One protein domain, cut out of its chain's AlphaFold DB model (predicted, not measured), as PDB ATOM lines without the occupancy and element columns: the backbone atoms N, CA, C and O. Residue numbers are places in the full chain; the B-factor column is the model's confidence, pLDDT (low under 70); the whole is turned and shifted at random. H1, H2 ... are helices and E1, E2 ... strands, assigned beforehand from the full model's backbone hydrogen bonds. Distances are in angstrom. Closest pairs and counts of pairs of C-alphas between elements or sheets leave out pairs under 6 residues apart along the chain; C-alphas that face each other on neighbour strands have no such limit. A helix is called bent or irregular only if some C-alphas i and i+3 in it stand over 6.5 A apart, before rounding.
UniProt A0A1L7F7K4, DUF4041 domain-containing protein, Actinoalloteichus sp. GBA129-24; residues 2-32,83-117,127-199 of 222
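What this domain is: This is residues 2 to 32, 83 to 117 and 127 to 199 of the 222 residues of the protein "DUF4041 domain-containing protein" of Actinoalloteichus sp. GBA129-24 (UniProt A0A1L7F7K4). Look for a slab of helices, only just flat, that run side by side: the long bent helix H3 folds back on itself as arms H3a and H3b in the middle, H1 packs on one side of them, and H4 and then H2 follow on the other. Residues 2 to 13, of which 4 to 13 belong to H1, stick out at one end, and a small antiparallel sheet, E1 - E2, packs on the two arms. The printed part has 139 residues, with four named helices and two named strands in the order H1, H2, E1, H3, E2, H4; the class is mostly helix. It is only just compact, close to loose, with a radius of gyration of the C-alphas of 17.1 A and spans of 64 by 32 by 16 A.

How they stand to each other: Start with H1, residues 4 to 31, in a bundle, helices side by side, with H3a, residues 128 to 151, H3b, residues 154 to 175, and H4, residues 181 to 194. By its hydrogen bonds H3, residues 128 to 175, was assigned as one helix, but it is bent: C-alphas 151 and 154 are 9.3 A apart. Both arms are irregular, with C-alphas 147 and 150 7.4 A apart and 171 and 174 7.0 A apart. H1 touches H3a with residues 26 to 31 alone, closest at the C-alphas of Leu 29 and Ala 141, 5.3 A. H3a and H3b touch at a shallow tilt of 12 degrees, opposite ways, closest at the C-alphas of Cys 145 and Ala 157, 5.2 A. H4 touches H2, residues 83 to 102, closest at the C-alphas of Val 93 and Leu 186, 6.2 A. H1 and H2 are apart. E1, residues 107 to 109, and E2, residues 177 to 179, are antiparallel; find N 108 and O 178 within hydrogen-bond range at 2.8 A. Every O i to N i+4 pair is within range in H1, H2 and H4, against 18 of 20 in H3a and 16 of 18 in H3b.

Where its parts are: Find C-alpha 4 at (-30.164, 4.431, -18.196); from there H1 runs 40.6 A. H2 runs 28.3 A, H3a 35.5 A, H3b 31.7 A, and H4 19.9 A to C-alpha 194 at (-22.103, -46.227, -8.183).

The domain as a whole: The C-alphas farthest apart are those of Gly 3 and Glu 84, 64.3 A. Residues 33 to 82 and 118 to 126 are not printed; the C-alpha gaps across these cuts are 32.5 A and 12.7 A. The links printed whole are tight. Mean pLDDT of the printed part is 74.0, with 48 residues under 70, among them residues 4 to 32.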
ATOM      1  N   LEU A   2     -23.798   5.775 -21.882       58.16
ATOM      2  CA  LEU A   2     -25.091   5.257 -22.361       58.16
ATOM      3  C   LEU A   2     -26.193   5.629 -21.361       58.16
ATOM      4  O   LEU A   2     -26.010   5.462 -20.155       58.16
ATOM      5  N   GLY A   3     -27.329   6.127 -21.852       77.25
ATOM      6  CA  GLY A   3     -28.459   6.493 -20.998       77.25
ATOM      7  C   GLY A   3     -29.039   5.277 -20.266       77.25
ATOM      8  O   GLY A   3     -29.020   4.160 -20.780       77.25
ATOM      9  N   ARG A   4     -29.608   5.487 -19.072       59.34
ATOM     10  CA  ARG A   4     -30.164   4.431 -18.196       59.34
ATOM     11  C   ARG A   4     -31.125   3.463 -18.913       59.34
ATOM     12  O   ARG A   4     -31.155   2.279 -18.591       59.34
ATOM     13  N   ARG A   5     -31.877   3.945 -19.913       67.25
ATOM     14  CA  ARG A   5     -32.731   3.109 -20.784       67.25
ATOM     15  C   ARG A   5     -31.920   2.131 -21.639       67.25
ATOM     16  O   ARG A   5     -32.217   0.944 -21.622       67.25
ATOM     17  N   GLN A   6     -30.862   2.604 -22.294       57.78
ATOM     18  CA  GLN A   6     -29.954   1.773 -23.090       57.78
ATOM     19  C   GLN A   6     -29.230   0.729 -22.233       57.78
ATOM     20  O   GLN A   6     -29.070  -0.410 -22.660       57.78
ATOM     21  N   GLN A   7     -28.846   1.073 -21.001       48.62
ATOM     22  CA  GLN A   7     -28.234   0.112 -20.076       48.62
ATOM     23  C   GLN A   7     -29.194  -1.028 -19.698       48.62
ATOM     24  O   GLN A   7     -28.797  -2.192 -19.699       48.62
ATOM     25  N   LEU A   8     -30.465  -0.719 -19.421       59.47
ATOM     26  CA  LEU A   8     -31.487  -1.733 -19.127       59.47
ATOM     27  C   LEU A   8     -31.791  -2.624 -20.336       59.47
ATOM     28  O   LEU A   8     -32.049  -3.815 -20.179       59.47
ATOM     29  N   GLU A   9     -31.734  -2.064 -21.538       63.38
ATOM     30  CA  GLU A   9     -31.966  -2.790 -22.785       63.38
ATOM     31  C   GLU A   9     -30.824  -3.766 -23.106       63.38
ATOM     32  O   GLU A   9     -31.066  -4.918 -23.472       63.38
ATOM     33  N   VAL A  10     -29.575  -3.347 -22.871       58.28
ATOM     34  CA  VAL A  10     -28.392  -4.218 -22.954       58.28
ATOM     35  C   VAL A  10     -28.487  -5.357 -21.941       58.28
ATOM     36  O   VAL A  10     -28.228  -6.508 -22.293       58.28
ATOM     37  N   LEU A  11     -28.911  -5.066 -20.708       52.94
ATOM     38  CA  LEU A  11     -29.104  -6.086 -19.678       52.94
ATOM     39  C   LEU A  11     -30.203  -7.085 -20.055       52.94
ATOM     40  O   LEU A  11     -29.962  -8.285 -19.958       52.94
ATOM     41  N   ARG A  12     -31.355  -6.628 -20.564       62.41
ATOM     42  CA  ARG A  12     -32.430  -7.519 -21.041       62.41
ATOM     43  C   ARG A  12     -31.977  -8.420 -22.187       62.41
ATOM     44  O   ARG A  12     -32.230  -9.619 -22.142       62.41
ATOM     45  N   ARG A  13     -31.251  -7.880 -23.174       59.00
ATOM     46  CA  ARG A  13     -30.686  -8.681 -24.277       59.00
ATOM     47  C   ARG A  13     -29.651  -9.688 -23.785       59.00
ATOM     48  O   ARG A  13     -29.610 -10.809 -24.284       59.00
ATOM     49  N   CYS A  14     -28.818  -9.311 -22.817       46.59
ATOM     50  CA  CYS A  14     -27.914 -10.247 -22.152       46.59
ATOM     51  C   CYS A  14     -28.690 -11.358 -21.439       46.59
ATOM     52  O   CYS A  14     -28.318 -12.518 -21.564       46.59
ATOM     53  N   GLU A  15     -29.771 -11.018 -20.739       53.44
ATOM     54  CA  GLU A  15     -30.602 -11.963 -19.994       53.44
ATOM     55  C   GLU A  15     -31.350 -12.937 -20.918       53.44
ATOM     56  O   GLU A  15     -31.398 -14.132 -20.645       53.44
ATOM     57  N   GLU A  16     -31.891 -12.467 -22.045       58.44
ATOM     58  CA  GLU A  16     -32.524 -13.315 -23.067       58.44
ATOM     59  C   GLU A  16     -31.537 -14.249 -23.758       58.44
ATOM     60  O   GLU A  16     -31.852 -15.413 -24.003       58.44
ATOM     61  N   ARG A  17     -30.327 -13.763 -24.039       50.97
ATOM     62  CA  ARG A  17     -29.260 -14.582 -24.611       50.97
ATOM     63  C   ARG A  17     -28.806 -15.648 -23.613       50.97
ATOM     64  O   ARG A  17     -28.777 -16.818 -23.968       50.97
ATOM     65  N   LEU A  18     -28.643 -15.280 -22.337       48.88
ATOM     66  CA  LEU A  18     -28.418 -16.239 -21.251       48.88
ATOM     67  C   LEU A  18     -29.566 -17.248 -21.120       48.88
ATOM     68  O   LEU A  18     -29.310 -18.411 -20.834       48.88
ATOM     69  N   ARG A  19     -30.828 -16.830 -21.300       55.38
ATOM     70  CA  ARG A  19     -31.991 -17.734 -21.272       55.38
ATOM     71  C   ARG A  19     -31.953 -18.749 -22.415       55.38
ATOM     72  O   ARG A  19     -32.271 -19.904 -22.155       55.38
ATOM     73  N   ARG A  20     -31.565 -18.351 -23.632       53.16
ATOM     74  CA  ARG A  20     -31.410 -19.269 -24.778       53.16
ATOM     75  C   ARG A  20     -30.240 -20.224 -24.578       53.16
ATOM     76  O   ARG A  20     -30.457 -21.429 -24.565       53.16
ATOM     77  N   ASP A  21     -29.067 -19.687 -24.246       51.00
ATOM     78  CA  ASP A  21     -27.870 -20.485 -23.956       51.00
ATOM     79  C   ASP A  21     -28.126 -21.477 -22.813       51.00
ATOM     80  O   ASP A  21     -27.585 -22.576 -22.799       51.00
ATOM     81  N   ARG A  22     -28.985 -21.107 -21.854       51.19
ATOM     82  CA  ARG A  22     -29.445 -21.960 -20.758       51.19
ATOM     83  C   ARG A  22     -30.376 -23.079 -21.221       51.19
ATOM     84  O   ARG A  22     -30.266 -24.159 -20.659       51.19
ATOM     85  N   VAL A  23     -31.291 -22.861 -22.168       53.03
ATOM     86  CA  VAL A  23     -32.152 -23.939 -22.699       53.03
ATOM     87  C   VAL A  23     -31.295 -24.950 -23.457       53.03
ATOM     88  O   VAL A  23     -31.325 -26.128 -23.114       53.03
ATOM     89  N   ASP A  24     -30.426 -24.480 -24.349       49.75
ATOM     90  CA  ASP A  24     -29.544 -25.340 -25.145       49.75
ATOM     91  C   ASP A  24     -28.529 -26.087 -24.265       49.75
ATOM     92  O   ASP A  24     -28.285 -27.286 -24.424       49.75
ATOM     93  N   ALA A  25     -27.971 -25.403 -23.259       50.22
ATOM     94  CA  ALA A  25     -27.128 -26.017 -22.243       50.22
ATOM     95  C   ALA A  25     -27.885 -27.067 -21.429       50.22
ATOM     96  O   ALA A  25     -27.364 -28.154 -21.213       50.22
ATOM     97  N   LEU A  26     -29.093 -26.765 -20.950       51.72
ATOM     98  CA  LEU A  26     -29.880 -27.700 -20.146       51.72
ATOM     99  C   LEU A  26     -30.296 -28.931 -20.953       51.72
ATOM    100  O   LEU A  26     -30.212 -30.036 -20.421       51.72
ATOM    101  N   GLU A  27     -30.667 -28.776 -22.223       54.59
ATOM    102  CA  GLU A  27     -30.946 -29.892 -23.134       54.59
ATOM    103  C   GLU A  27     -29.693 -30.741 -23.387       54.59
ATOM    104  O   GLU A  27     -29.731 -31.973 -23.308       54.59
ATOM    105  N   PHE A  28     -28.541 -30.100 -23.584       50.78
ATOM    106  CA  PHE A  28     -27.259 -30.787 -23.728       50.78
ATOM    107  C   PHE A  28     -26.869 -31.566 -22.456       50.78
ATOM    108  O   PHE A  28     -26.425 -32.718 -22.532       50.78
ATOM    109  N   LEU A  29     -27.084 -30.975 -21.277       48.09
ATOM    110  CA  LEU A  29     -26.800 -31.566 -19.965       48.09
ATOM    111  C   LEU A  29     -27.768 -32.697 -19.599       48.09
ATOM    112  O   LEU A  29     -27.337 -33.715 -19.044       48.09
ATOM    113  N   ALA A  30     -29.045 -32.571 -19.968       51.69
ATOM    114  CA  ALA A  30     -30.071 -33.599 -19.796       51.69
ATOM    115  C   ALA A  30     -29.805 -34.860 -20.637       51.69
ATOM    116  O   ALA A  30     -30.318 -35.931 -20.315       51.69
ATOM    117  N   GLY A  31     -28.914 -34.771 -21.626       51.66
ATOM    118  CA  GLY A  31     -28.444 -35.899 -22.420       51.66
ATOM    119  C   GLY A  31     -28.770 -35.679 -23.868       51.66
ATOM    120  O   GLY A  31     -29.640 -36.366 -24.394       51.66
ATOM    121  N   GLY A  32     -28.041 -34.736 -24.479       48.62
ATOM    122  CA  GLY A  32     -28.177 -34.368 -25.888       48.62
ATOM    123  C   GLY A  32     -28.318 -35.577 -26.826       48.62
ATOM    124  O   GLY A  32     -28.002 -36.702 -26.433       48.62
ATOM    125  N   ASP A  83     -21.344 -54.699  -0.270       59.62
ATOM    126  CA  ASP A  83     -22.551 -53.939  -0.607       59.62
ATOM    127  C   ASP A  83     -23.064 -53.108   0.579       59.62
ATOM    128  O   ASP A  83     -23.414 -51.934   0.413       59.62
ATOM    129  N   GLU A  84     -23.022 -53.655   1.797       61.00
ATOM    130  CA  GLU A  84     -23.352 -52.913   3.019       61.00
ATOM    131  C   GLU A  84     -22.360 -51.774   3.292       61.00
ATOM    132  O   GLU A  84     -22.756 -50.628   3.539       61.00
ATOM    133  N   ALA A  85     -21.056 -52.057   3.199       64.50
ATOM    134  CA  ALA A  85     -20.017 -51.050   3.380       64.50
ATOM    135  C   ALA A  85     -20.139 -49.930   2.333       64.50
ATOM    136  O   ALA A  85     -20.102 -48.747   2.680       64.50
ATOM    137  N   ASP A  86     -20.369 -50.275   1.069       68.31
ATOM    138  CA  ASP A  86     -20.565 -49.306  -0.006       68.31
ATOM    139  C   ASP A  86     -21.870 -48.515   0.174       68.31
ATOM    140  O   ASP A  86     -21.908 -47.313  -0.114       68.31
ATOM    141  N   GLY A  87     -22.911 -49.123   0.749       77.00
ATOM    142  CA  GLY A  87     -24.131 -48.448   1.186       77.00
ATOM    143  C   GLY A  87     -23.872 -47.351   2.227       77.00
ATOM    144  O   GLY A  87     -24.317 -46.211   2.048       77.00
ATOM    145  N   THR A  88     -23.094 -47.649   3.275       82.75
ATOM    146  CA  THR A  88     -22.758 -46.664   4.324       82.75
ATOM    147  C   THR A  88     -21.935 -45.492   3.783       82.75
ATOM    148  O   THR A  88     -22.238 -44.328   4.065       82.75
ATOM    149  N   VAL A  89     -20.952 -45.772   2.921       84.25
ATOM    150  CA  VAL A  89     -20.109 -44.744   2.298       84.25
ATOM    151  C   VAL A  89     -20.933 -43.869   1.347       84.25
ATOM    152  O   VAL A  89     -20.824 -42.640   1.376       84.25
ATOM    153  N   ARG A  90     -21.826 -44.461   0.541       84.56
ATOM    154  CA  ARG A  90     -22.762 -43.706  -0.313       84.56
ATOM    155  C   ARG A  90     -23.674 -42.798   0.518       84.56
ATOM    156  O   ARG A  90     -23.916 -41.652   0.126       84.56
ATOM    157  N   ALA A  91     -24.166 -43.270   1.663       87.00
ATOM    158  CA  ALA A  91     -24.998 -42.472   2.564       87.00
ATOM    159  C   ALA A  91     -24.230 -41.276   3.153       87.00
ATOM    160  O   ALA A  91     -24.757 -40.161   3.195       87.00
ATOM    161  N   GLU A  92     -22.970 -41.472   3.544       89.12
ATOM    162  CA  GLU A  92     -22.103 -40.404   4.040       89.12
ATOM    163  C   GLU A  92     -21.814 -39.333   2.984       89.12
ATOM    164  O   GLU A  92     -21.970 -38.138   3.259       89.12
ATOM    165  N   VAL A  93     -21.455 -39.736   1.765       90.19
ATOM    166  CA  VAL A  93     -21.205 -38.793   0.664       90.19
ATOM    167  C   VAL A  93     -22.459 -37.959   0.389       90.19
ATOM    168  O   VAL A  93     -22.388 -36.725   0.352       90.19
ATOM    169  N   ARG A  94     -23.634 -38.601   0.328       89.56
ATOM    170  CA  ARG A  94     -24.926 -37.908   0.180       89.56
ATOM    171  C   ARG A  94     -25.200 -36.954   1.344       89.56
ATOM    172  O   ARG A  94     -25.679 -35.841   1.124       89.56
ATOM    173  N   ARG A  95     -24.900 -37.356   2.585       91.00
ATOM    174  CA  ARG A  95     -25.055 -36.515   3.785       91.00
ATOM    175  C   ARG A  95     -24.178 -35.270   3.694       91.00
ATOM    176  O   ARG A  95     -24.675 -34.161   3.891       91.00
ATOM    177  N   ARG A  96     -22.893 -35.433   3.369       88.81
ATOM    178  CA  ARG A  96     -21.937 -34.326   3.230       88.81
ATOM    179  C   ARG A  96     -22.358 -33.369   2.120       88.81
ATOM    180  O   ARG A  96     -22.349 -32.158   2.328       88.81
ATOM    181  N   ARG A  97     -22.834 -33.900   0.993       91.56
ATOM    182  CA  ARG A  97     -23.361 -33.097  -0.114       91.56
ATOM    183  C   ARG A  97     -24.572 -32.264   0.304       91.56
ATOM    184  O   ARG A  97     -24.587 -31.055   0.084       91.56
ATOM    185  N   ARG A  98     -25.561 -32.878   0.967       87.31
ATOM    186  CA  ARG A  98     -26.739 -32.157   1.488       87.31
ATOM    187  C   ARG A  98     -26.348 -31.071   2.490       87.31
ATOM    188  O   ARG A  98     -26.952 -30.006   2.471       87.31
ATOM    189  N   ARG A  99     -25.340 -31.311   3.338       86.31
ATOM    190  CA  ARG A  99     -24.815 -30.294   4.268       86.31
ATOM    191  C   ARG A  99     -24.224 -29.096   3.525       86.31
ATOM    192  O   ARG A  99     -24.545 -27.971   3.881       86.31
ATOM    193  N   LEU A 100     -23.424 -29.323   2.479       79.81
ATOM    194  CA  LEU A 100     -22.882 -28.231   1.659       79.81
ATOM    195  C   LEU A 100     -23.983 -27.440   0.944       79.81
ATOM    196  O   LEU A 100     -23.934 -26.214   0.954       79.81
ATOM    197  N   ALA A 101     -24.984 -28.120   0.378       81.12
ATOM    198  CA  ALA A 101     -26.116 -27.464  -0.279       81.12
ATOM    199  C   ALA A 101     -26.933 -26.607   0.701       81.12
ATOM    200  O   ALA A 101     -27.157 -25.430   0.447       81.12
ATOM    201  N   ARG A 102     -27.302 -27.164   1.864       79.00
ATOM    202  CA  ARG A 102     -28.059 -26.444   2.907       79.00
ATOM    203  C   ARG A 102     -27.294 -25.256   3.488       79.00
ATOM    204  O   ARG A 102     -27.907 -24.256   3.825       79.00
ATOM    205  N   ALA A 103     -25.971 -25.359   3.590       77.06
ATOM    206  CA  ALA A 103     -25.118 -24.271   4.058       77.06
ATOM    207  C   ALA A 103     -24.854 -23.192   2.988       77.06
ATOM    208  O   ALA A 103     -24.068 -22.286   3.239       77.06
ATOM    209  N   GLY A 104     -25.418 -23.312   1.776       78.44
ATOM    210  CA  GLY A 104     -25.125 -22.399   0.665       78.44
ATOM    211  C   GLY A 104     -23.683 -22.494   0.145       78.44
ATOM    212  O   GLY A 104     -23.225 -21.615  -0.573       78.44
ATOM    213  N   ARG A 105     -22.952 -23.563   0.492       81.69
ATOM    214  CA  ARG A 105     -21.535 -23.792   0.135       81.69
ATOM    215  C   ARG A 105     -21.361 -24.689  -1.092       81.69
ATOM    216  O   ARG A 105     -20.244 -25.103  -1.399       81.69
ATOM    217  N   ALA A 106     -22.456 -25.042  -1.765       78.88
ATOM    218  CA  ALA A 106     -22.423 -25.803  -3.014       78.88
ATOM    219  C   ALA A 106     -21.945 -24.959  -4.206       78.88
ATOM    220  O   ALA A 106     -21.411 -25.500  -5.174       78.88
ATOM    221  N   LEU A 107     -22.085 -23.638  -4.102       83.88
ATOM    222  CA  LEU A 107     -21.580 -22.668  -5.061       83.88
ATOM    223  C   LEU A 107     -20.486 -21.826  -4.413       83.88
ATOM    224  O   LEU A 107     -20.523 -21.543  -3.216       83.88
ATOM    225  N   ARG A 108     -19.513 -21.405  -5.216       80.06
ATOM    226  CA  ARG A 108     -18.625 -20.295  -4.881       80.06
ATOM    227  C   ARG A 108     -19.185 -19.042  -5.532       80.06
ATOM    228  O   ARG A 108     -19.381 -19.025  -6.744       80.06
ATOM    229  N   SER A 109     -19.405 -18.012  -4.726       72.94
ATOM    230  CA  SER A 109     -19.657 -16.663  -5.215       72.94
ATOM    231  C   SER A 109     -18.715 -15.680  -4.536       72.94
ATOM    232  O   SER A 109     -18.455 -15.808  -3.342       72.94
ATOM    233  N   THR A 110     -18.187 -14.721  -5.295       56.16
ATOM    234  CA  THR A 110     -17.448 -13.570  -4.747       56.16
ATOM    235  C   THR A 110     -18.375 -12.416  -4.361       56.16
ATOM    236  O   THR A 110     -17.937 -11.472  -3.709       56.16
ATOM    237  N   SER A 111     -19.657 -12.482  -4.734       49.69
ATOM    238  CA  SER A 111     -20.642 -11.467  -4.386       49.69
ATOM    239  C   SER A 111     -21.282 -11.823  -3.047       49.69
ATOM    240  O   SER A 111     -21.993 -12.824  -2.934       49.69
ATOM    241  N   SER A 112     -21.058 -10.991  -2.025       47.84
ATOM    242  CA  SER A 112     -21.593 -11.167  -0.660       47.84
ATOM    243  C   SER A 112     -23.120 -11.311  -0.607       47.84
ATOM    244  O   SER A 112     -23.669 -11.808   0.372       47.84
ATOM    245  N   ARG A 113     -23.817 -10.926  -1.684       45.97
ATOM    246  CA  ARG A 113     -25.277 -10.978  -1.827       45.97
ATOM    247  C   ARG A 113     -25.834 -12.369  -2.170       45.97
ATOM    248  O   ARG A 113     -27.048 -12.534  -2.180       45.97
ATOM    249  N   LEU A 114     -24.980 -13.351  -2.483       51.38
ATOM    250  CA  LEU A 114     -25.389 -14.688  -2.953       51.38
ATOM    251  C   LEU A 114     -25.233 -15.793  -1.900       51.38
ATOM    252  O   LEU A 114     -25.689 -16.915  -2.105       51.38
ATOM    253  N   THR A 115     -24.618 -15.484  -0.758       42.75
ATOM    254  CA  THR A 115     -24.363 -16.438   0.329       42.75
ATOM    255  C   THR A 115     -25.342 -16.200   1.477       42.75
ATOM    256  O   THR A 115     -24.976 -15.712   2.537       42.75
ATOM    257  N   GLY A 116     -26.618 -16.516   1.262       43.62
ATOM    258  CA  GLY A 116     -27.640 -16.371   2.296       43.62
ATOM    259  C   GLY A 116     -28.881 -17.189   1.978       43.62
ATOM    260  O   GLY A 116     -29.688 -16.807   1.138       43.62
ATOM    261  N   GLY A 117     -29.044 -18.320   2.664       45.94
ATOM    262  CA  GLY A 117     -30.284 -19.088   2.664       45.94
ATOM    263  C   GLY A 117     -31.354 -18.358   3.466       45.94
ATOM    264  O   GLY A 117     -31.604 -18.710   4.610       45.94
ATOM    265  N   GLY A 127     -29.751 -12.448  -8.673       53.00
ATOM    266  CA  GLY A 127     -28.599 -13.358  -8.582       53.00
ATOM    267  C   GLY A 127     -28.813 -14.619  -7.749       53.00
ATOM    268  O   GLY A 127     -28.254 -15.659  -8.089       53.00
ATOM    269  N   GLY A 128     -29.634 -14.556  -6.694       60.56
ATOM    270  CA  GLY A 128     -29.975 -15.736  -5.889       60.56
ATOM    271  C   GLY A 128     -30.750 -16.772  -6.704       60.56
ATOM    272  O   GLY A 128     -30.408 -17.951  -6.689       60.56
ATOM    273  N   ASP A 129     -31.702 -16.300  -7.512       67.12
ATOM    274  CA  ASP A 129     -32.530 -17.148  -8.372       67.12
ATOM    275  C   ASP A 129     -31.705 -17.820  -9.484       67.12
ATOM    276  O   ASP A 129     -31.917 -18.993  -9.794       67.12
ATOM    277  N   LEU A 130     -30.714 -17.117 -10.059       70.62
ATOM    278  CA  LEU A 130     -29.815 -17.717 -11.050       70.62
ATOM    279  C   LEU A 130     -28.882 -18.747 -10.405       70.62
ATOM    280  O   LEU A 130     -28.677 -19.818 -10.969       70.62
ATOM    281  N   ALA A 131     -28.335 -18.453  -9.225       75.31
ATOM    282  CA  ALA A 131     -27.470 -19.374  -8.498       75.31
ATOM    283  C   ALA A 131     -28.203 -20.681  -8.144       75.31
ATOM    284  O   ALA A 131     -27.705 -21.768  -8.445       75.31
ATOM    285  N   GLU A 132     -29.407 -20.594  -7.574       77.06
ATOM    286  CA  GLU A 132     -30.233 -21.764  -7.253       77.06
ATOM    287  C   GLU A 132     -30.546 -22.595  -8.501       77.06
ATOM    288  O   GLU A 132     -30.416 -23.822  -8.500       77.06
ATOM    289  N   LEU A 133     -30.885 -21.924  -9.597       78.19
ATOM    290  CA  LEU A 133     -31.150 -22.583 -10.860       78.19
ATOM    291  C   LEU A 133     -29.910 -23.287 -11.435       78.19
ATOM    292  O   LEU A 133     -30.024 -24.418 -11.899       78.19
ATOM    293  N   LEU A 134     -28.737 -22.648 -11.408       82.38
ATOM    294  CA  LEU A 134     -27.487 -23.256 -11.874       82.38
ATOM    295  C   LEU A 134     -27.117 -24.481 -11.032       82.38
ATOM    296  O   LEU A 134     -26.690 -25.501 -11.572       82.38
ATOM    297  N   LEU A 135     -27.325 -24.417  -9.715       84.88
ATOM    298  CA  LEU A 135     -27.121 -25.569  -8.843       84.88
ATOM    299  C   LEU A 135     -28.104 -26.704  -9.159       84.88
ATOM    300  O   LEU A 135     -27.704 -27.867  -9.182       84.88
ATOM    301  N   ARG A 136     -29.369 -26.382  -9.443       82.12
ATOM    302  CA  ARG A 136     -30.372 -27.368  -9.863       82.12
ATOM    303  C   ARG A 136     -30.005 -28.016 -11.197       82.12
ATOM    304  O   ARG A 136     -30.012 -29.237 -11.290       82.12
ATOM    305  N   ALA A 137     -29.597 -27.218 -12.183       82.31
ATOM    306  CA  ALA A 137     -29.103 -27.692 -13.474       82.31
ATOM    307  C   ALA A 137     -27.940 -28.684 -13.315       82.31
ATOM    308  O   ALA A 137     -27.918 -29.745 -13.938       82.31
ATOM    309  N   TYR A 138     -26.988 -28.355 -12.439       86.75
ATOM    310  CA  TYR A 138     -25.877 -29.241 -12.112       86.75
ATOM    311  C   TYR A 138     -26.339 -30.542 -11.447       86.75
ATOM    312  O   TYR A 138     -25.866 -31.624 -11.793       86.75
ATOM    313  N   ASP A 139     -27.253 -30.444 -10.480       86.69
ATOM    314  CA  ASP A 139     -27.790 -31.602  -9.770       86.69
ATOM    315  C   ASP A 139     -28.561 -32.544 -10.713       86.69
ATOM    316  O   ASP A 139     -28.415 -33.765 -10.590       86.69
ATOM    317  N   ASP A 140     -29.298 -31.995 -11.680       82.81
ATOM    318  CA  ASP A 140     -30.004 -32.750 -12.719       82.81
ATOM    319  C   ASP A 140     -29.024 -33.427 -13.692       82.81
ATOM    320  O   ASP A 140     -29.180 -34.612 -14.004       82.81
ATOM    321  N   ALA A 141     -27.956 -32.728 -14.101       84.25
ATOM    322  CA  ALA A 141     -26.887 -33.294 -14.925       84.25
ATOM    323  C   ALA A 141     -26.168 -34.455 -14.215       84.25
ATOM    324  O   ALA A 141     -25.930 -35.514 -14.806       84.25
ATOM    325  N   ALA A 142     -25.870 -34.302 -12.921       87.00
ATOM    326  CA  ALA A 142     -25.270 -35.357 -12.109       87.00
ATOM    327  C   ALA A 142     -26.204 -36.571 -11.959       87.00
ATOM    328  O   ALA A 142     -25.751 -37.715 -12.039       87.00
ATOM    329  N   ALA A 143     -27.509 -36.343 -11.778       83.75
ATOM    330  CA  ALA A 143     -28.501 -37.415 -11.731       83.75
ATOM    331  C   ALA A 143     -28.609 -38.161 -13.072       83.75
ATOM    332  O   ALA A 143     -28.711 -39.388 -13.076       83.75
ATOM    333  N   ALA A 144     -28.541 -37.446 -14.200       78.38
ATOM    334  CA  ALA A 144     -28.505 -38.052 -15.528       78.38
ATOM    335  C   ALA A 144     -27.263 -38.937 -15.712       78.38
ATOM    336  O   ALA A 144     -27.404 -40.102 -16.070       78.38
ATOM    337  N   CYS A 145     -26.075 -38.447 -15.342       84.44
ATOM    338  CA  CYS A 145     -24.842 -39.242 -15.384       84.44
ATOM    339  C   CYS A 145     -24.949 -40.527 -14.546       84.44
ATOM    340  O   CYS A 145     -24.469 -41.572 -14.967       84.44
ATOM    341  N   GLY A 146     -25.605 -40.470 -13.380       85.31
ATOM    342  CA  GLY A 146     -25.834 -41.647 -12.539       85.31
ATOM    343  C   GLY A 146     -26.803 -42.667 -13.149       85.31
ATOM    344  O   GLY A 146     -26.586 -43.867 -12.999       85.31
ATOM    345  N   ARG A 147     -27.851 -42.209 -13.849       83.69
ATOM    346  CA  ARG A 147     -28.791 -43.092 -14.568       83.69
ATOM    347  C   ARG A 147     -28.135 -43.762 -15.773       83.69
ATOM    348  O   ARG A 147     -28.340 -44.951 -15.988       83.69
ATOM    349  N   ASP A 148     -27.328 -43.008 -16.512       80.12
ATOM    350  CA  ASP A 148     -26.700 -43.467 -17.753       80.12
ATOM    351  C   ASP A 148     -25.406 -44.262 -17.497       80.12
ATOM    352  O   ASP A 148     -24.867 -44.878 -18.415       80.12
ATOM    353  N   LEU A 149     -24.920 -44.293 -16.249       84.81
ATOM    354  CA  LEU A 149     -23.621 -44.847 -15.853       84.81
ATOM    355  C   LEU A 149     -23.377 -46.278 -16.351       84.81
ATOM    356  O   LEU A 149     -22.263 -46.596 -16.758       84.81
ATOM    357  N   ARG A 150     -24.414 -47.130 -16.346       81.75
ATOM    358  CA  ARG A 150     -24.323 -48.514 -16.844       81.75
ATOM    359  C   ARG A 150     -24.130 -48.599 -18.362       81.75
ATOM    360  O   ARG A 150     -23.543 -49.567 -18.820       81.75
ATOM    361  N   GLY A 151     -24.627 -47.619 -19.119       80.19
ATOM    362  CA  GLY A 151     -24.554 -47.601 -20.582       80.19
ATOM    363  C   GLY A 151     -23.320 -46.883 -21.131       80.19
ATOM    364  O   GLY A 151     -22.772 -47.316 -22.135       80.19
ATOM    365  N   ILE A 152     -22.866 -45.804 -20.479       79.12
ATOM    366  CA  ILE A 152     -21.741 -44.981 -20.973       79.12
ATOM    367  C   ILE A 152     -20.404 -45.264 -20.268       79.12
ATOM    368  O   ILE A 152     -19.350 -44.873 -20.762       79.12
ATOM    369  N   GLY A 153     -20.427 -45.920 -19.103       84.12
ATOM    370  CA  GLY A 153     -19.241 -46.160 -18.281       84.12
ATOM    371  C   GLY A 153     -18.789 -44.949 -17.450       84.12
ATOM    372  O   GLY A 153     -19.209 -43.808 -17.654       84.12
ATOM    373  N   LEU A 154     -17.915 -45.198 -16.467       89.62
ATOM    374  CA  LEU A 154     -17.500 -44.182 -15.489       89.62
ATOM    375  C   LEU A 154     -16.735 -43.013 -16.121       89.62
ATOM    376  O   LEU A 154     -17.006 -41.866 -15.777       89.62
ATOM    377  N   SER A 155     -15.802 -43.285 -17.039       88.19
ATOM    378  CA  SER A 155     -14.981 -42.235 -17.663       88.19
ATOM    379  C   SER A 155     -15.850 -41.218 -18.406       88.19
ATOM    380  O   SER A 155     -15.788 -40.022 -18.123       88.19
ATOM    381  N   ALA A 156     -16.753 -41.696 -19.266       82.06
ATOM    382  CA  ALA A 156     -17.659 -40.835 -20.022       82.06
ATOM    383  C   ALA A 156     -18.635 -40.067 -19.112       82.06
ATOM    384  O   ALA A 156     -18.940 -38.898 -19.363       82.06
ATOM    385  N   ALA A 157     -19.105 -40.692 -18.025       83.12
ATOM    386  CA  ALA A 157     -19.945 -40.025 -17.033       83.12
ATOM    387  C   ALA A 157     -19.199 -38.886 -16.312       83.12
ATOM    388  O   ALA A 157     -19.770 -37.812 -16.107       83.12
ATOM    389  N   LEU A 158     -17.924 -39.085 -15.959       91.19
ATOM    390  CA  LEU A 158     -17.088 -38.052 -15.340       91.19
ATOM    391  C   LEU A 158     -16.794 -36.903 -16.310       91.19
ATOM    392  O   LEU A 158     -16.937 -35.744 -15.928       91.19
ATOM    393  N   GLU A 159     -16.470 -37.195 -17.569       86.31
ATOM    394  CA  GLU A 159     -16.274 -36.166 -18.599       86.31
ATOM    395  C   GLU A 159     -17.540 -35.341 -18.847       86.31
ATOM    396  O   GLU A 159     -17.482 -34.121 -19.012       86.31
ATOM    397  N   ARG A 160     -18.711 -35.987 -18.854       85.25
ATOM    398  CA  ARG A 160     -19.998 -35.293 -18.982       85.25
ATOM    399  C   ARG A 160     -20.268 -34.391 -17.782       85.25
ATOM    400  O   ARG A 160     -20.732 -33.261 -17.956       85.25
ATOM    401  N   LEU A 161     -19.935 -34.851 -16.579       88.81
ATOM    402  CA  LEU A 161     -20.040 -34.042 -15.370       88.81
ATOM    403  C   LEU A 161     -19.069 -32.848 -15.388       88.81
ATOM    404  O   LEU A 161     -19.447 -31.758 -14.961       88.81
ATOM    405  N   GLU A 162     -17.857 -33.016 -15.913       91.56
ATOM    406  CA  GLU A 162     -16.869 -31.936 -16.058       91.56
ATOM    407  C   GLU A 162     -17.330 -30.884 -17.075       91.56
ATOM    408  O   GLU A 162     -17.352 -29.685 -16.790       91.56
ATOM    409  N   ARG A 163     -17.835 -31.326 -18.235       86.00
ATOM    410  CA  ARG A 163     -18.466 -30.436 -19.226       86.00
ATOM    411  C   ARG A 163     -19.607 -29.622 -18.614       86.00
ATOM    412  O   ARG A 163     -19.759 -28.445 -18.937       86.00
ATOM    413  N   SER A 164     -20.362 -30.225 -17.697       85.25
ATOM    414  CA  SER A 164     -21.436 -29.548 -16.962       85.25
ATOM    415  C   SER A 164     -20.927 -28.386 -16.117       85.25
ATOM    416  O   SER A 164     -21.513 -27.304 -16.151       85.25
ATOM    417  N   VAL A 165     -19.809 -28.573 -15.410       89.38
ATOM    418  CA  VAL A 165     -19.152 -27.489 -14.668       89.38
ATOM    419  C   VAL A 165     -18.714 -26.384 -15.622       89.38
ATOM    420  O   VAL A 165     -19.031 -25.227 -15.378       89.38
ATOM    421  N   GLY A 166     -18.070 -26.724 -16.742       85.31
ATOM    422  CA  GLY A 166     -17.603 -25.729 -17.713       85.31
ATOM    423  C   GLY A 166     -18.727 -24.907 -18.359       85.31
ATOM    424  O   GLY A 166     -18.538 -23.737 -18.688       85.31
ATOM    425  N   VAL A 167     -19.912 -25.487 -18.557       82.12
ATOM    426  CA  VAL A 167     -21.097 -24.750 -19.033       82.12
ATOM    427  C   VAL A 167     -21.635 -23.818 -17.947       82.12
ATOM    428  O   VAL A 167     -21.893 -22.645 -18.213       82.12
ATOM    429  N   ILE A 168     -21.749 -24.308 -16.714       82.19
ATOM    430  CA  ILE A 168     -22.243 -23.512 -15.587       82.19
ATOM    431  C   ILE A 168     -21.297 -22.359 -15.257       82.19
ATOM    432  O   ILE A 168     -21.767 -21.250 -15.030       82.19
ATOM    433  N   ASP A 169     -19.985 -22.582 -15.295       85.69
ATOM    434  CA  ASP A 169     -18.978 -21.538 -15.100       85.69
ATOM    435  C   ASP A 169     -19.063 -20.466 -16.196       85.69
ATOM    436  O   ASP A 169     -18.916 -19.278 -15.904       85.69
ATOM    437  N   ARG A 170     -19.358 -20.852 -17.447       82.75
ATOM    438  CA  ARG A 170     -19.594 -19.898 -18.544       82.75
ATOM    439  C   ARG A 170     -20.833 -19.041 -18.286       82.75
ATOM    440  O   ARG A 170     -20.726 -17.817 -18.333       82.75
ATOM    441  N   ILE A 171     -21.969 -19.653 -17.943       80.69
ATOM    442  CA  ILE A 171     -23.229 -18.938 -17.661       80.69
ATOM    443  C   ILE A 171     -23.096 -18.058 -16.402       80.69
ATOM    444  O   ILE A 171     -23.536 -16.909 -16.384       80.69
ATOM    445  N   GLY A 172     -22.449 -18.579 -15.358       77.25
ATOM    446  CA  GLY A 172     -22.272 -17.927 -14.062       77.25
ATOM    447  C   GLY A 172     -21.146 -16.891 -14.007       77.25
ATOM    448  O   GLY A 172     -21.073 -16.138 -13.035       77.25
ATOM    449  N   SER A 173     -20.297 -16.807 -15.038       79.75
ATOM    450  CA  SER A 173     -19.150 -15.886 -15.102       79.75
ATOM    451  C   SER A 173     -19.541 -14.423 -14.863       79.75
ATOM    452  O   SER A 173     -18.882 -13.732 -14.089       79.75
ATOM    453  N   SER A 174     -20.661 -13.986 -15.442       71.25
ATOM    454  CA  SER A 174     -21.192 -12.623 -15.313       71.25
ATOM    455  C   SER A 174     -21.594 -12.247 -13.880       71.25
ATOM    456  O   SER A 174     -21.564 -11.071 -13.527       71.25
ATOM    457  N   LEU A 175     -21.926 -13.234 -13.039       72.62
ATOM    458  CA  LEU A 175     -22.301 -13.053 -11.630       72.62
ATOM    459  C   LEU A 175     -21.264 -13.631 -10.655       72.62
ATOM    460  O   LEU A 175     -21.532 -13.739  -9.455       72.62
ATOM    461  N   ALA A 176     -20.094 -14.023 -11.165       78.06
ATOM    462  CA  ALA A 176     -19.051 -14.713 -10.417       78.06
ATOM    463  C   ALA A 176     -19.572 -15.920  -9.609       78.06
ATOM    464  O   ALA A 176     -19.133 -16.158  -8.485       78.06
ATOM    465  N   VAL A 177     -20.514 -16.678 -10.181       80.00
ATOM    466  CA  VAL A 177     -21.067 -17.915  -9.608       80.00
ATOM    467  C   VAL A 177     -20.403 -19.114 -10.267       80.00
ATOM    468  O   VAL A 177     -20.372 -19.209 -11.491       80.00
ATOM    469  N   ARG A 178     -19.889 -20.040  -9.457       87.69
ATOM    470  CA  ARG A 178     -19.254 -21.284  -9.917       87.69
ATOM    471  C   ARG A 178     -19.630 -22.458  -9.031       87.69
ATOM    472  O   ARG A 178     -19.922 -22.265  -7.847       87.69
ATOM    473  N   ILE A 179     -19.557 -23.680  -9.553       88.56
ATOM    474  CA  ILE A 179     -19.708 -24.877  -8.712       88.56
ATOM    475  C   ILE A 179     -18.530 -24.958  -7.734       88.56
ATOM    476  O   ILE A 179     -17.369 -24.802  -8.111       88.56
ATOM    477  N   ALA A 180     -18.809 -25.200  -6.452       89.94
ATOM    478  CA  ALA A 180     -17.745 -25.370  -5.475       89.94
ATOM    479  C   ALA A 180     -16.957 -26.665  -5.762       89.94
ATOM    480  O   ALA A 180     -17.575 -27.732  -5.842       89.94
ATOM    481  N   PRO A 181     -15.609 -26.634  -5.817       90.38
ATOM    482  CA  PRO A 181     -14.804 -27.829  -6.088       90.38
ATOM    483  C   PRO A 181     -15.090 -28.984  -5.119       90.38
ATOM    484  O   PRO A 181     -15.180 -30.139  -5.522       90.38
ATOM    485  N   ALA A 182     -15.329 -28.668  -3.841       86.88
ATOM    486  CA  ALA A 182     -15.701 -29.654  -2.828       86.88
ATOM    487  C   ALA A 182     -17.070 -30.308  -3.096       86.88
ATOM    488  O   ALA A 182     -17.258 -31.486  -2.800       86.88
ATOM    489  N   TYR A 183     -18.027 -29.561  -3.654       90.25
ATOM    490  CA  TYR A 183     -19.336 -30.095  -4.029       90.25
ATOM    491  C   TYR A 183     -19.226 -30.996  -5.263       90.25
ATOM    492  O   TYR A 183     -19.755 -32.108  -5.268       90.25
ATOM    493  N   HIS A 184     -18.461 -30.554  -6.264       93.88
ATOM    494  CA  HIS A 184     -18.181 -31.330  -7.469       93.88
ATOM    495  C   HIS A 184     -17.448 -32.649  -7.159       93.88
ATOM    496  O   HIS A 184     -17.841 -33.709  -7.645       93.88
ATOM    497  N   ALA A 185     -16.451 -32.621  -6.270       92.81
ATOM    498  CA  ALA A 185     -15.729 -33.818  -5.837       92.81
ATOM    499  C   ALA A 185     -16.653 -34.870  -5.195       92.81
ATOM    500  O   ALA A 185     -16.489 -36.066  -5.432       92.81
ATOM    501  N   LEU A 186     -17.665 -34.444  -4.428       92.81
ATOM    502  CA  LEU A 186     -18.651 -35.368  -3.860       92.81
ATOM    503  C   LEU A 186     -19.525 -36.006  -4.942       92.81
ATOM    504  O   LEU A 186     -19.812 -37.193  -4.846       92.81
ATOM    505  N   ARG A 187     -19.914 -35.263  -5.985       94.06
ATOM    506  CA  ARG A 187     -20.668 -35.828  -7.118       94.06
ATOM    507  C   ARG A 187     -19.851 -36.835  -7.915       94.06
ATOM    508  O   ARG A 187     -20.359 -37.910  -8.217       94.06
ATOM    509  N   ARG A 188     -18.576 -36.540  -8.183       94.75
ATOM    510  CA  ARG A 188     -17.650 -37.512  -8.785       94.75
ATOM    511  C   ARG A 188     -17.562 -38.780  -7.943       94.75
ATOM    512  O   ARG A 188     -17.703 -39.879  -8.466       94.75
ATOM    513  N   ARG A 189     -17.441 -38.621  -6.624       91.06
ATOM    514  CA  ARG A 189     -17.397 -39.749  -5.695       91.06
ATOM    515  C   ARG A 189     -18.679 -40.582  -5.696       91.06
ATOM    516  O   ARG A 189     -18.601 -41.801  -5.590       91.06
ATOM    517  N   GLU A 190     -19.850 -39.958  -5.809       91.62
ATOM    518  CA  GLU A 190     -21.119 -40.686  -5.956       91.62
ATOM    519  C   GLU A 190     -21.116 -41.567  -7.217       91.62
ATOM    520  O   GLU A 190     -21.553 -42.714  -7.137       91.62
ATOM    521  N   LEU A 191     -20.583 -41.070  -8.343       91.00
ATOM    522  CA  LEU A 191     -20.461 -41.834  -9.592       91.00
ATOM    523  C   LEU A 191     -19.439 -42.973  -9.481       91.00
ATOM    524  O   LEU A 191     -19.738 -44.094  -9.875       91.00
ATOM    525  N   GLU A 192     -18.270 -42.723  -8.889       90.62
ATOM    526  CA  GLU A 192     -17.247 -43.753  -8.637       90.62
ATOM    527  C   GLU A 192     -17.801 -44.902  -7.782       90.62
ATOM    528  O   GLU A 192     -17.638 -46.078  -8.114       90.62
ATOM    529  N   LEU A 193     -18.507 -44.558  -6.696       88.06
ATOM    530  CA  LEU A 193     -19.155 -45.531  -5.818       88.06
ATOM    531  C   LEU A 193     -20.277 -46.277  -6.536       88.06
ATOM    532  O   LEU A 193     -20.457 -47.465  -6.292       88.06
ATOM    533  N   ALA A 194     -21.047 -45.602  -7.391       86.62
ATOM    534  CA  ALA A 194     -22.103 -46.227  -8.183       86.62
ATOM    535  C   ALA A 194     -21.546 -47.189  -9.247       86.62
ATOM    536  O   ALA A 194     -22.177 -48.204  -9.519       86.62
ATOM    537  N   ALA A 195     -20.356 -46.909  -9.787       86.12
ATOM    538  CA  ALA A 195     -19.661 -47.768 -10.744       86.12
ATOM    539  C   ALA A 195     -18.955 -48.975 -10.095       86.12
ATOM    540  O   ALA A 195     -18.454 -49.832 -10.814       86.12
ATOM    541  N   GLY A 196     -18.866 -49.042  -8.760       79.62
ATOM    542  CA  GLY A 196     -18.197 -50.145  -8.053       79.62
ATOM    543  C   GLY A 196     -16.669 -50.161  -8.201       79.62
ATOM    544  O   GLY A 196     -16.025 -51.153  -7.886       79.62
ATOM    545  N   THR A 197     -16.065 -49.061  -8.658       59.94
ATOM    546  CA  THR A 197     -14.636 -48.982  -9.034       59.94
ATOM    547  C   THR A 197     -13.712 -48.599  -7.879       59.94
ATOM    548  O   THR A 197     -12.561 -48.220  -8.097       59.94
ATOM    549  N   LEU A 198     -14.187 -48.648  -6.632       55.38
ATOM    550  CA  LEU A 198     -13.407 -48.142  -5.516       55.38
ATOM    551  C   LEU A 198     -12.346 -49.145  -5.037       55.38
ATOM    552  O   LEU A 198     -12.718 -50.186  -4.491       55.38
ATOM    553  N   PRO A 199     -11.038 -48.830  -5.126       44.91
ATOM    554  CA  PRO A 199     -10.029 -49.667  -4.503       44.91
ATOM    555  C   PRO A 199     -10.139 -49.577  -2.968       44.91
ATOM    556  O   PRO A 199     -10.400 -48.493  -2.422       44.91
TER     557      PRO A 199